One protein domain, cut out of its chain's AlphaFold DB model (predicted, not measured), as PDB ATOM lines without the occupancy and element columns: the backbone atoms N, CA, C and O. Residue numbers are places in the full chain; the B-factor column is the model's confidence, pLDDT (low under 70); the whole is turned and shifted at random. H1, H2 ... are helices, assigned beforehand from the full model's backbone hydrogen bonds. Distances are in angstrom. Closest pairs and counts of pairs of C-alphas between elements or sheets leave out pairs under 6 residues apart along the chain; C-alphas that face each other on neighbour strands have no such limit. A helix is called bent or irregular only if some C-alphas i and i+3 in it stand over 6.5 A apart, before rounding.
ATOM      1  N   VAL A  88      21.822 114.020  18.327       97.81
ATOM      2  CA  VAL A  88      21.212 114.342  17.029       97.81
ATOM      3  C   VAL A  88      20.686 113.079  16.348       97.81
ATOM      4  O   VAL A  88      19.560 113.077  15.856       97.81
ATOM      5  N   GLU A  89      21.466 111.996  16.358       97.69
ATOM      6  CA  GLU A  89      21.037 110.704  15.814       97.69
ATOM      7  C   GLU A  89      19.844 110.138  16.585       97.69
ATOM      8  O   GLU A  89      18.900 109.660  15.960       97.69
ATOM      9  N   ALA A  90      19.847 110.238  17.918       97.88
ATOM     10  CA  ALA A  90      18.745 109.774  18.756       97.88
ATOM     11  C   ALA A  90      17.435 110.536  18.475       97.88
ATOM     12  O   ALA A  90      16.390 109.909  18.326       97.88
ATOM     13  N   ILE A  91      17.487 111.868  18.340       97.94
ATOM     14  CA  ILE A  91      16.316 112.692  17.980       97.94
ATOM     15  C   ILE A  91      15.810 112.334  16.576       97.94
ATOM     16  O   ILE A  91      14.610 112.177  16.357       97.94
ATOM     17  N   ALA A  92      16.716 112.181  15.605       97.81
ATOM     18  CA  ALA A  92      16.332 111.793  14.248       97.81
ATOM     19  C   ALA A  92      15.714 110.384  14.204       97.81
ATOM     20  O   ALA A  92      14.806 110.129  13.412       97.81
ATOM     21  N   ALA A  93      16.208 109.470  15.040       97.81
ATOM     22  CA  ALA A  93      15.711 108.110  15.172       97.81
ATOM     23  C   ALA A  93      14.305 108.056  15.776       97.81
ATOM     24  O   ALA A  93      13.453 107.370  15.217       97.81
ATOM     25  N   GLU A  94      14.030 108.831  16.825       97.25
ATOM     26  CA  GLU A  94      12.709 108.925  17.462       97.25
ATOM     27  C   GLU A  94      11.583 109.234  16.462       97.25
ATOM     28  O   GLU A  94      10.549 108.571  16.467       97.25
ATOM     29  N   ALA A  95      11.809 110.145  15.508       94.88
ATOM     30  CA  ALA A  95      10.825 110.481  14.471       94.88
ATOM     31  C   ALA A  95      10.410 109.285  13.582       94.88
ATOM     32  O   ALA A  95       9.391 109.343  12.891       94.88
ATOM     33  N   ARG A  96      11.193 108.198  13.582       94.38
ATOM     34  CA  ARG A  96      10.929 106.943  12.859       94.38
ATOM     35  C   ARG A  96      10.333 105.855  13.754       94.38
ATOM     36  O   ARG A  96      10.255 104.700  13.332       94.38
ATOM     37  N   HIS A  97       9.942 106.180  14.983       93.94
ATOM     38  CA  HIS A  97       9.338 105.221  15.894       93.94
ATOM     39  C   HIS A  97       8.035 104.645  15.323       93.94
ATOM     40  O   HIS A  97       7.082 105.360  15.009       93.94
ATOM     41  N   VAL A  98       7.973 103.317  15.226       90.31
ATOM     42  CA  VAL A  98       6.844 102.607  14.606       90.31
ATOM     43  C   VAL A  98       5.535 102.751  15.391       90.31
ATOM     44  O   VAL A  98       4.458 102.683  14.802       90.31
ATOM     45  N   GLY A  99       5.601 102.995  16.703       87.12
ATOM     46  CA  GLY A  99       4.421 103.212  17.544       87.12
ATOM     47  C   GLY A  99       3.714 104.552  17.320       87.12
ATOM     48  O   GLY A  99       2.623 104.749  17.845       87.12
ATOM     49  N   HIS A 100       4.274 105.465  16.517       88.12
ATOM     50  CA  HIS A 100       3.566 106.689  16.126       88.12
ATOM     51  C   HIS A 100       2.457 106.438  15.099       88.12
ATOM     52  O   HIS A 100       1.486 107.190  15.048       88.12
ATOM     53  N   THR A 101       2.584 105.395  14.277       84.69
ATOM     54  CA  THR A 101       1.593 105.051  13.243       84.69
ATOM     55  C   THR A 101       0.833 103.769  13.565       84.69
ATOM     56  O   THR A 101      -0.324 103.626  13.170       84.69
ATOM     57  N   ALA A 102       1.447 102.849  14.307       83.00
ATOM     58  CA  ALA A 102       0.822 101.616  14.757       83.00
ATOM     59  C   ALA A 102       0.359 101.718  16.217       83.00
ATOM     60  O   ALA A 102       1.090 102.170  17.094       83.00
ATOM     61  N   ARG A 103      -0.861 101.244  16.500       77.75
ATOM     62  CA  ARG A 103      -1.429 101.272  17.855       77.75
ATOM     63  C   ARG A 103      -0.955 100.090  18.699       77.75
ATOM     64  O   ARG A 103      -1.640  99.077  18.810       77.75
ATOM     65  N   TYR A 104       0.199 100.258  19.338       83.44
ATOM     66  CA  TYR A 104       0.710  99.349  20.364       83.44
ATOM     67  C   TYR A 104       0.411  99.908  21.750       83.44
ATOM     68  O   TYR A 104       0.979 100.929  22.110       83.44
ATOM     69  N   HIS A 105      -0.485  99.255  22.500       88.38
ATOM     70  CA  HIS A 105      -0.879  99.635  23.869       88.38
ATOM     71  C   HIS A 105      -0.875 101.163  24.103       88.38
ATOM     72  O   HIS A 105       0.018 101.668  24.778       88.38
ATOM     73  N   PRO A 106      -1.847 101.913  23.549       91.94
ATOM     74  CA  PRO A 106      -1.739 103.371  23.413       91.94
ATOM     75  C   PRO A 106      -1.552 104.150  24.724       91.94
ATOM     76  O   PRO A 106      -0.974 105.235  24.726       91.94
ATOM     77  N   ILE A 107      -1.982 103.552  25.837       95.56
ATOM     78  CA  ILE A 107      -1.865 104.072  27.203       95.56
ATOM     79  C   ILE A 107      -0.759 103.382  28.024       95.56
ATOM     80  O   ILE A 107      -0.766 103.455  29.252       95.56
ATOM     81  N   CYS A 108       0.183 102.687  27.384       97.69
ATOM     82  CA  CYS A 108       1.315 102.063  28.067       97.69
ATOM     83  C   CYS A 108       2.135 103.112  28.824       97.69
ATOM     84  O   CYS A 108       2.479 104.155  28.272       97.69
ATOM     85  N   PHE A 109       2.491 102.803  30.069       98.31
ATOM     86  CA  PHE A 109       3.331 103.635  30.921       98.31
ATOM     87  C   PHE A 109       4.642 104.013  30.230       98.31
ATOM     88  O   PHE A 109       5.045 105.165  30.295       98.31
ATOM     89  N   THR A 110       5.286 103.085  29.516       98.00
ATOM     90  CA  THR A 110       6.570 103.357  28.856       98.00
ATOM     91  C   THR A 110       6.403 104.013  27.488       98.00
ATOM     92  O   THR A 110       6.952 105.083  27.249       98.00
ATOM     93  N   CYS A 111       5.680 103.366  26.571       96.81
ATOM     94  CA  CYS A 111       5.666 103.716  25.146       96.81
ATOM     95  C   CYS A 111       4.307 104.215  24.639       96.81
ATOM     96  O   CYS A 111       4.087 104.240  23.432       96.81
ATOM     97  N   GLY A 112       3.377 104.567  25.530       95.62
ATOM     98  CA  GLY A 112       2.037 105.002  25.151       95.62
ATOM     99  C   GLY A 112       2.038 106.402  24.525       95.62
ATOM    100  O   GLY A 112       2.278 107.371  25.249       95.62
ATOM    101  N   PRO A 113       1.750 106.560  23.216       93.62
ATOM    102  CA  PRO A 113       1.705 107.875  22.579       93.62
ATOM    103  C   PRO A 113       0.530 108.741  23.055       93.62
ATOM    104  O   PRO A 113       0.612 109.960  22.917       93.62
ATOM    105  N   GLU A 114      -0.522 108.138  23.630       94.19
ATOM    106  CA  GLU A 114      -1.711 108.837  24.151       94.19
ATOM    107  C   GLU A 114      -1.543 109.337  25.597       94.19
ATOM    108  O   GLU A 114      -2.431 110.007  26.110       94.19
ATOM    109  N   ARG A 115      -0.428 109.014  26.268       95.06
ATOM    110  CA  ARG A 115      -0.104 109.561  27.596       95.06
ATOM    111  C   ARG A 115       0.387 110.990  27.461       95.06
ATOM    112  O   ARG A 115       1.290 111.219  26.666       95.06
ATOM    113  N   GLU A 116      -0.104 111.924  28.256       95.94
ATOM    114  CA  GLU A 116       0.474 113.270  28.287       95.94
ATOM    115  C   GLU A 116       1.851 113.277  28.977       95.94
ATOM    116  O   GLU A 116       2.282 112.300  29.609       95.94
ATOM    117  N   GLU A 117       2.588 114.381  28.839       95.44
ATOM    118  CA  GLU A 117       3.837 114.572  29.577       95.44
ATOM    119  C   GLU A 117       3.586 114.472  31.091       95.44
ATOM    120  O   GLU A 117       2.661 115.076  31.633       95.44
ATOM    121  N   GLY A 118       4.392 113.657  31.777       96.25
ATOM    122  CA  GLY A 118       4.232 113.394  33.206       96.25
ATOM    123  C   GLY A 118       3.176 112.344  33.573       96.25
ATOM    124  O   GLY A 118       3.037 112.051  34.762       96.25
ATOM    125  N   GLU A 119       2.483 111.737  32.601       96.44
ATOM    126  CA  GLU A 119       1.563 110.605  32.822       96.44
ATOM    127  C   GLU A 119       2.183 109.234  32.519       96.44
ATOM    128  O   GLU A 119       1.686 108.208  32.984       96.44
ATOM    129  N   GLY A 120       3.275 109.219  31.758       96.94
ATOM    130  CA  GLY A 120       4.097 108.053  31.449       96.94
ATOM    131  C   GLY A 120       5.503 108.482  31.024       96.94
ATOM    132  O   GLY A 120       5.826 109.669  31.010       96.94
ATOM    133  N   LEU A 121       6.345 107.516  30.669       97.75
ATOM    134  CA  LEU A 121       7.739 107.740  30.290       97.75
ATOM    135  C   LEU A 121       7.892 108.269  28.865       97.75
ATOM    136  O   LEU A 121       8.886 108.934  28.590       97.75
ATOM    137  N   ARG A 122       6.920 107.979  27.987       96.69
ATOM    138  CA  ARG A 122       6.870 108.446  26.592       96.69
ATOM    139  C   ARG A 122       8.189 108.202  25.841       96.69
ATOM    140  O   ARG A 122       8.785 109.114  25.284       96.69
ATOM    141  N   ILE A 123       8.650 106.953  25.860       97.81
ATOM    142  CA  ILE A 123       9.904 106.515  25.236       97.81
ATOM    143  C   ILE A 123       9.590 105.896  23.875       97.81
ATOM    144  O   ILE A 123       8.945 104.846  23.791       97.81
ATOM    145  N   PHE A 124      10.062 106.547  22.812       97.00
ATOM    146  CA  PHE A 124       9.713 106.239  21.423       97.00
ATOM    147  C   PHE A 124      10.963 105.909  20.588       97.00
ATOM    148  O   PHE A 124      11.372 106.683  19.726       97.00
ATOM    149  N   PRO A 125      11.616 104.759  20.813       96.88
ATOM    150  CA  PRO A 125      12.854 104.422  20.125       96.88
ATOM    151  C   PRO A 125      12.563 104.081  18.663       96.88
ATOM    152  O   PRO A 125      11.721 103.225  18.370       96.88
ATOM    153  N   GLY A 126      13.260 104.724  17.733       96.31
ATOM    154  CA  GLY A 126      13.167 104.408  16.308       96.31
ATOM    155  C   GLY A 126      14.516 104.024  15.717       96.31
ATOM    156  O   GLY A 126      15.544 104.103  16.381       96.31
ATOM    157  N   GLN A 127      14.513 103.545  14.472       95.81
ATOM    158  CA  GLN A 127      15.712 103.012  13.818       95.81
ATOM    159  C   GLN A 127      16.760 104.109  13.603       95.81
ATOM    160  O   GLN A 127      16.447 105.159  13.036       95.81
ATOM    161  N   ILE A 128      18.012 103.860  13.994       95.94
ATOM    162  CA  ILE A 128      19.138 104.746  13.670       95.94
ATOM    163  C   ILE A 128      19.460 104.604  12.175       95.94
ATOM    164  O   ILE A 128      19.544 103.494  11.646       95.94
ATOM    165  N   GLU A 129      19.609 105.731  11.481       94.88
ATOM    166  CA  GLU A 129      19.898 105.751  10.046       94.88
ATOM    167  C   GLU A 129      21.289 105.171   9.763       94.88
ATOM    168  O   GLU A 129      22.263 105.524  10.421       94.88
ATOM    169  N   GLY A 130      21.378 104.250   8.799       93.19
ATOM    170  CA  GLY A 130      22.632 103.582   8.437       93.19
ATOM    171  C   GLY A 130      23.126 102.518   9.427       93.19
ATOM    172  O   GLY A 130      24.099 101.834   9.118       93.19
ATOM    173  N   ALA A 131      22.469 102.341  10.578       92.94
ATOM    174  CA  ALA A 131      22.784 101.274  11.525       92.94
ATOM    175  C   ALA A 131      22.148  99.934  11.116       92.94
ATOM    176  O   ALA A 131      21.219  99.885  10.306       92.94
ATOM    177  N   GLU A 132      22.629  98.841  11.713       90.88
ATOM    178  CA  GLU A 132      21.999  97.523  11.580       90.88
ATOM    179  C   GLU A 132      20.526  97.552  12.025       90.88
ATOM    180  O   GLU A 132      20.119  98.338  12.892       90.88
ATOM    181  N   LEU A 133      19.709  96.702  11.401       90.69
ATOM    182  CA  LEU A 133      18.281  96.622  11.688       90.69
ATOM    183  C   LEU A 133      18.056  96.227  13.151       90.69
ATOM    184  O   LEU A 133      18.632  95.255  13.625       90.69
ATOM    185  N   GLY A 134      17.202  96.972  13.852       89.25
ATOM    186  CA  GLY A 134      16.947  96.755  15.275       89.25
ATOM    187  C   GLY A 134      17.853  97.562  16.206       89.25
ATOM    188  O   GLY A 134      17.602  97.559  17.410       89.25
ATOM    189  N   HIS A 135      18.831  98.315  15.693       92.69
ATOM    190  CA  HIS A 135      19.494  99.358  16.476       92.69
ATOM    191  C   HIS A 135      18.617 100.605  16.550       92.69
ATOM    192  O   HIS A 135      18.542 101.410  15.615       92.69
ATOM    193  N   LEU A 136      17.933 100.734  17.685       95.25
ATOM    194  CA  LEU A 136      16.986 101.806  17.935       95.25
ATOM    195  C   LEU A 136      17.533 102.819  18.937       95.25
ATOM    196  O   LEU A 136      18.277 102.466  19.850       95.25
ATOM    197  N   ALA A 137      17.111 104.071  18.795       97.00
ATOM    198  CA  ALA A 137      17.406 105.127  19.748       97.00
ATOM    199  C   ALA A 137      16.278 106.153  19.832       97.00
ATOM    200  O   ALA A 137      15.524 106.360  18.880       97.00
ATOM    201  N   CYS A 138      16.203 106.806  20.985       97.50
ATOM    202  CA  CYS A 138      15.479 108.047  21.211       97.50
ATOM    203  C   CYS A 138      16.146 108.787  22.379       97.50
ATOM    204  O   CYS A 138      16.814 108.153  23.205       97.50
ATOM    205  N   PRO A 139      15.998 110.115  22.474       97.00
ATOM    206  CA  PRO A 139      16.260 110.797  23.726       97.00
ATOM    207  C   PRO A 139      15.237 110.356  24.779       97.00
ATOM    208  O   PRO A 139      14.116 109.964  24.466       97.00
ATOM    209  N   TRP A 140      15.612 110.452  26.048       96.50
ATOM    210  CA  TRP A 140      14.661 110.350  27.145       96.50
ATOM    211  C   TRP A 140      15.080 111.311  28.249       96.50
ATOM    212  O   TRP A 140      16.217 111.273  28.718       96.50
ATOM    213  N   THR A 141      14.160 112.191  28.638       95.06
ATOM    214  CA  THR A 141      14.313 113.045  29.818       95.06
ATOM    215  C   THR A 141      13.316 112.556  30.863       95.06
ATOM    216  O   THR A 141      12.112 112.693  30.642       95.06
ATOM    217  N   PRO A 142      13.772 111.960  31.977       94.31
ATOM    218  CA  PRO A 142      12.866 111.462  33.001       94.31
ATOM    219  C   PRO A 142      12.061 112.600  33.632       94.31
ATOM    220  O   PRO A 142      12.621 113.616  34.046       94.31
ATOM    221  N   HIS A 143      10.742 112.428  33.721       97.56
ATOM    222  CA  HIS A 143       9.867 113.435  34.312       97.56
ATOM    223  C   HIS A 143       9.919 113.368  35.854       97.56
ATOM    224  O   HIS A 143       9.847 112.269  36.412       97.56
ATOM    225  N   PRO A 144       9.975 114.505  36.577       97.25
ATOM    226  CA  PRO A 144      10.100 114.530  38.040       97.25
ATOM    227  C   PRO A 144       8.939 113.863  38.794       97.25
ATOM    228  O   PRO A 144       9.125 113.449  39.931       97.25
ATOM    229  N   ASN A 145       7.769 113.696  38.164       97.19
ATOM    230  CA  ASN A 145       6.639 112.946  38.745       97.19
ATOM    231  C   ASN A 145       6.992 111.499  39.118       97.19
ATOM    232  O   ASN A 145       6.306 110.909  39.946       97.19
ATOM    233  N   PHE A 146       8.021 110.927  38.489       96.94
ATOM    234  CA  PHE A 146       8.456 109.550  38.721       96.94
ATOM    235  C   PHE A 146       9.767 109.470  39.507       96.94
ATOM    236  O   PHE A 146      10.322 108.386  39.653       96.94
ATOM    237  N   ALA A 147      10.279 110.604  39.994       97.19
ATOM    238  CA  ALA A 147      11.483 110.631  40.808       97.19
ATOM    239  C   ALA A 147      11.191 110.151  42.233       97.19
ATOM    240  O   ALA A 147      10.152 110.466  42.817       97.19
ATOM    241  N   GLY A 148      12.149 109.427  42.804       94.75
ATOM    242  CA  GLY A 148      12.209 109.147  44.226       94.75
ATOM    243  C   GLY A 148      12.464 110.413  45.045       94.75
ATOM    244  O   GLY A 148      12.712 111.504  44.526       94.75
ATOM    245  N   SER A 149      12.427 110.267  46.368       94.25
ATOM    246  CA  SER A 149      12.654 111.369  47.313       94.25
ATOM    247  C   SER A 149      14.065 111.967  47.246       94.25
ATOM    248  O   SER A 149      14.275 113.089  47.707       94.25
ATOM    249  N   ASP A 150      15.019 111.242  46.668       95.19
ATOM    250  CA  ASP A 150      16.392 111.671  46.396       95.19
ATOM    251  C   ASP A 150      16.550 112.399  45.046       95.19
ATOM    252  O   ASP A 150      17.645 112.856  44.714       95.19
ATOM    253  N   GLY A 151      15.466 112.536  44.276       95.12
ATOM    254  CA  GLY A 151      15.465 113.148  42.949       95.12
ATOM    255  C   GLY A 151      15.979 112.234  41.834       95.12
ATOM    256  O   GLY A 151      16.100 112.691  40.696       95.12
ATOM    257  N   LEU A 152      16.275 110.963  42.125       96.06
ATOM    258  CA  LEU A 152      16.696 109.971  41.136       96.06
ATOM    259  C   LEU A 152      15.506 109.126  40.676       96.06
ATOM    260  O   LEU A 152      14.497 109.009  41.365       96.06
ATOM    261  N   MET A 153      15.605 108.530  39.488       96.69
ATOM    262  CA  MET A 153      14.598 107.564  39.046       96.69
ATOM    263  C   MET A 153      14.769 106.256  39.826       96.69
ATOM    264  O   MET A 153      15.876 105.707  39.822       96.69
ATOM    265  N   PRO A 154      13.705 105.729  40.455       96.00
ATOM    266  CA  PRO A 154      13.784 104.464  41.163       96.00
ATOM    267  C   PRO A 154      13.972 103.294  40.174       96.00
ATOM    268  O   PRO A 154      13.637 103.424  38.986       96.00
ATOM    269  N   PRO A 155      14.510 102.145  40.626       94.69
ATOM    270  CA  PRO A 155      14.819 101.005  39.761       94.69
ATOM    271  C   PRO A 155      13.646 100.547  38.886       94.69
ATOM    272  O   PRO A 155      13.830 100.323  37.694       94.69
ATOM    273  N   GLU A 156      12.431 100.469  39.422       96.75
ATOM    274  CA  GLU A 156      11.220 100.095  38.688       96.75
ATOM    275  C   GLU A 156      10.902 101.026  37.518       96.75
ATOM    276  O   GLU A 156      10.490 100.569  36.451       96.75
ATOM    277  N   VAL A 157      11.188 102.319  37.646       98.06
ATOM    278  CA  VAL A 157      11.017 103.273  36.548       98.06
ATOM    279  C   VAL A 157      12.104 103.082  35.490       98.06
ATOM    280  O   VAL A 157      11.796 103.088  34.299       98.06
ATOM    281  N   ILE A 158      13.357 102.841  35.895       97.12
ATOM    282  CA  ILE A 158      14.466 102.553  34.967       97.12
ATOM    283  C   ILE A 158      14.229 101.248  34.196       97.12
ATOM    284  O   ILE A 158      14.398 101.209  32.977       97.12
ATOM    285  N   TRP A 159      13.794 100.183  34.868       97.50
ATOM    286  CA  TRP A 159      13.439  98.924  34.209       97.50
ATOM    287  C   TRP A 159      12.247  99.105  33.264       97.50
ATOM    288  O   TRP A 159      12.280  98.623  32.130       97.50
ATOM    289  N   GLY A 160      11.228  99.861  33.687       97.75
ATOM    290  CA  GLY A 160      10.123 100.282  32.826       97.75
ATOM    291  C   GLY A 160      10.604 101.016  31.574       97.75
ATOM    292  O   GLY A 160      10.093 100.758  30.483       97.75
ATOM    293  N   ALA A 161      11.613 101.881  31.704       97.69
ATOM    294  CA  ALA A 161      12.175 102.645  30.598       97.69
ATOM    295  C   ALA A 161      12.887 101.773  29.549       97.69
ATOM    296  O   ALA A 161      12.858 102.099  28.364       97.69
ATOM    297  N   LEU A 162      13.498 100.662  29.970       95.00
ATOM    298  CA  LEU A 162      14.302  99.782  29.112       95.00
ATOM    299  C   LEU A 162      13.499  98.649  28.447       95.00
ATOM    300  O   LEU A 162      13.892  98.167  27.385       95.00
ATOM    301  N   ASP A 163      12.365  98.245  29.024       95.69
ATOM    302  CA  ASP A 163      11.589  97.079  28.570       95.69
ATOM    303  C   ASP A 163      10.937  97.267  27.186       95.69
ATOM    304  O   ASP A 163      11.189  96.504  26.250       95.69
ATOM    305  N   CYS A 164      10.138  98.326  26.999       95.94
ATOM    306  CA  CYS A 164       9.465  98.557  25.712       95.94
ATOM    307  C   CYS A 164      10.435  98.793  24.538       95.94
ATOM    308  O   CYS A 164      10.159  98.273  23.454       95.94
ATOM    309  N   PRO A 165      11.576  99.495  24.695       95.12
ATOM    310  CA  PRO A 165      12.620  99.491  23.672       95.12
ATOM    311  C   PRO A 165      13.057  98.090  23.229       95.12
ATOM    312  O   PRO A 165      13.183  97.856  22.027       95.12
ATOM    313  N   GLY A 166      13.191  97.137  24.159       92.06
ATOM    314  CA  GLY A 166      13.479  95.734  23.845       92.06
ATOM    315  C   GLY A 166      12.394  95.071  22.985       92.06
ATOM    316  O   GLY A 166      12.705  94.351  22.032       92.06
ATOM    317  N   TYR A 167      11.117  95.371  23.243       92.38
ATOM    318  CA  TYR A 167      10.007  94.921  22.392       92.38
ATOM    319  C   TYR A 167      10.122  95.458  20.954       92.38
ATOM    320  O   TYR A 167      10.012  94.684  19.996       92.38
ATOM    321  N   PHE A 168      10.375  96.759  20.787       92.75
ATOM    322  CA  PHE A 168      10.487  97.383  19.462       92.75
ATOM    323  C   PHE A 168      11.740  96.946  18.698       92.75
ATOM    324  O   PHE A 168      11.677  96.784  17.476       92.75
ATOM    325  N   HIS A 169      12.847  96.695  19.398       89.62
ATOM    326  CA  HIS A 169      14.032  96.061  18.822       89.62
ATOM    327  C   HIS A 169      13.650  94.715  18.189       89.62
ATOM    328  O   HIS A 169      13.805  94.534  16.980       89.62
ATOM    329  N   GLY A 170      13.011  93.825  18.957       85.50
ATOM    330  CA  GLY A 170      12.595  92.517  18.452       85.50
ATOM    331  C   GLY A 170      11.544  92.589  17.336       85.50
ATOM    332  O   GLY A 170      11.483  91.699  16.489       85.50
ATOM    333  N   LEU A 171      10.672  93.606  17.307       84.88
ATOM    334  CA  LEU A 171       9.777  93.839  16.161       84.88
ATOM    335  C   LEU A 171      10.554  94.193  14.888       84.88
ATOM    336  O   LEU A 171      10.240  93.672  13.815       84.88
ATOM    337  N   SER A 172      11.566  95.050  15.026       78.31
ATOM    338  CA  SER A 172      12.393  95.529  13.919       78.31
ATOM    339  C   SER A 172      13.224  94.397  13.317       78.31
ATOM    340  O   SER A 172      13.198  94.214  12.103       78.31
ATOM    341  N   GLU A 173      13.867  93.565  14.146       75.81
ATOM    342  CA  GLU A 173      14.648  92.404  13.684       75.81
ATOM    343  C   GLU A 173      13.814  91.391  12.890       75.81
ATOM    344  O   GLU A 173      14.283  90.801  11.918       75.81
ATOM    345  N   ARG A 174      12.547  91.200  13.276       74.38
ATOM    346  CA  ARG A 174      11.632  90.262  12.609       74.38
ATOM    347  C   ARG A 174      11.074  90.795  11.284       74.38
ATOM    348  O   ARG A 174      10.271  90.108  10.658       74.38
ATOM    349  N   GLY A 175      11.462  92.003  10.861       60.53
ATOM    350  CA  GLY A 175      10.984  92.620   9.622       60.53
ATOM    351  C   GLY A 175       9.473  92.867   9.613       60.53
ATOM    352  O   GLY A 175       8.877  92.989   8.541       60.53
TER     353      GLY A 175
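This is residues 88 to 175 of the 183 residues of an uncharacterized protein of Phenylobacterium zucineum (UniProt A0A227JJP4). Little of this domain is regular structure: starting from the first printed residue, the short helix H1 leads into a layer of loops, and the long helix H2 runs lengthwise along the other side of that layer. The 88 printed residues have two named helices, H1 then H2, and no named strand; the class is all helix, with 26 residues in named elements. The whole is compact, radius of gyration of the C-alphas 13.1 A, with an elongated outline of 41 by 24 by 20 A.

H1, residues 88 to 94, and H2, residues 155 to 173, are apart. Between them, residues 126 to 127 pair with 136 to 137, antiparallel. Every O i to N i+4 pair is within hydrogen-bond range in H1, and 13 of 15 in H2.

Find C-alpha 88 at (21.212, 114.342, 17.029); H1 runs 10.1 A from there. H2 runs 27.5 A to C-alpha 173 at (14.648, 92.404, 13.684); it is irregular, but only just: C-alphas 161 and 164 are 6.9 A apart.

The C-alphas farthest apart, Ser 149 and Gly 175, are 42.1 A apart. The printed part has no cut; the 60-residue link is long. Residue 175 alone is under pLDDT 70.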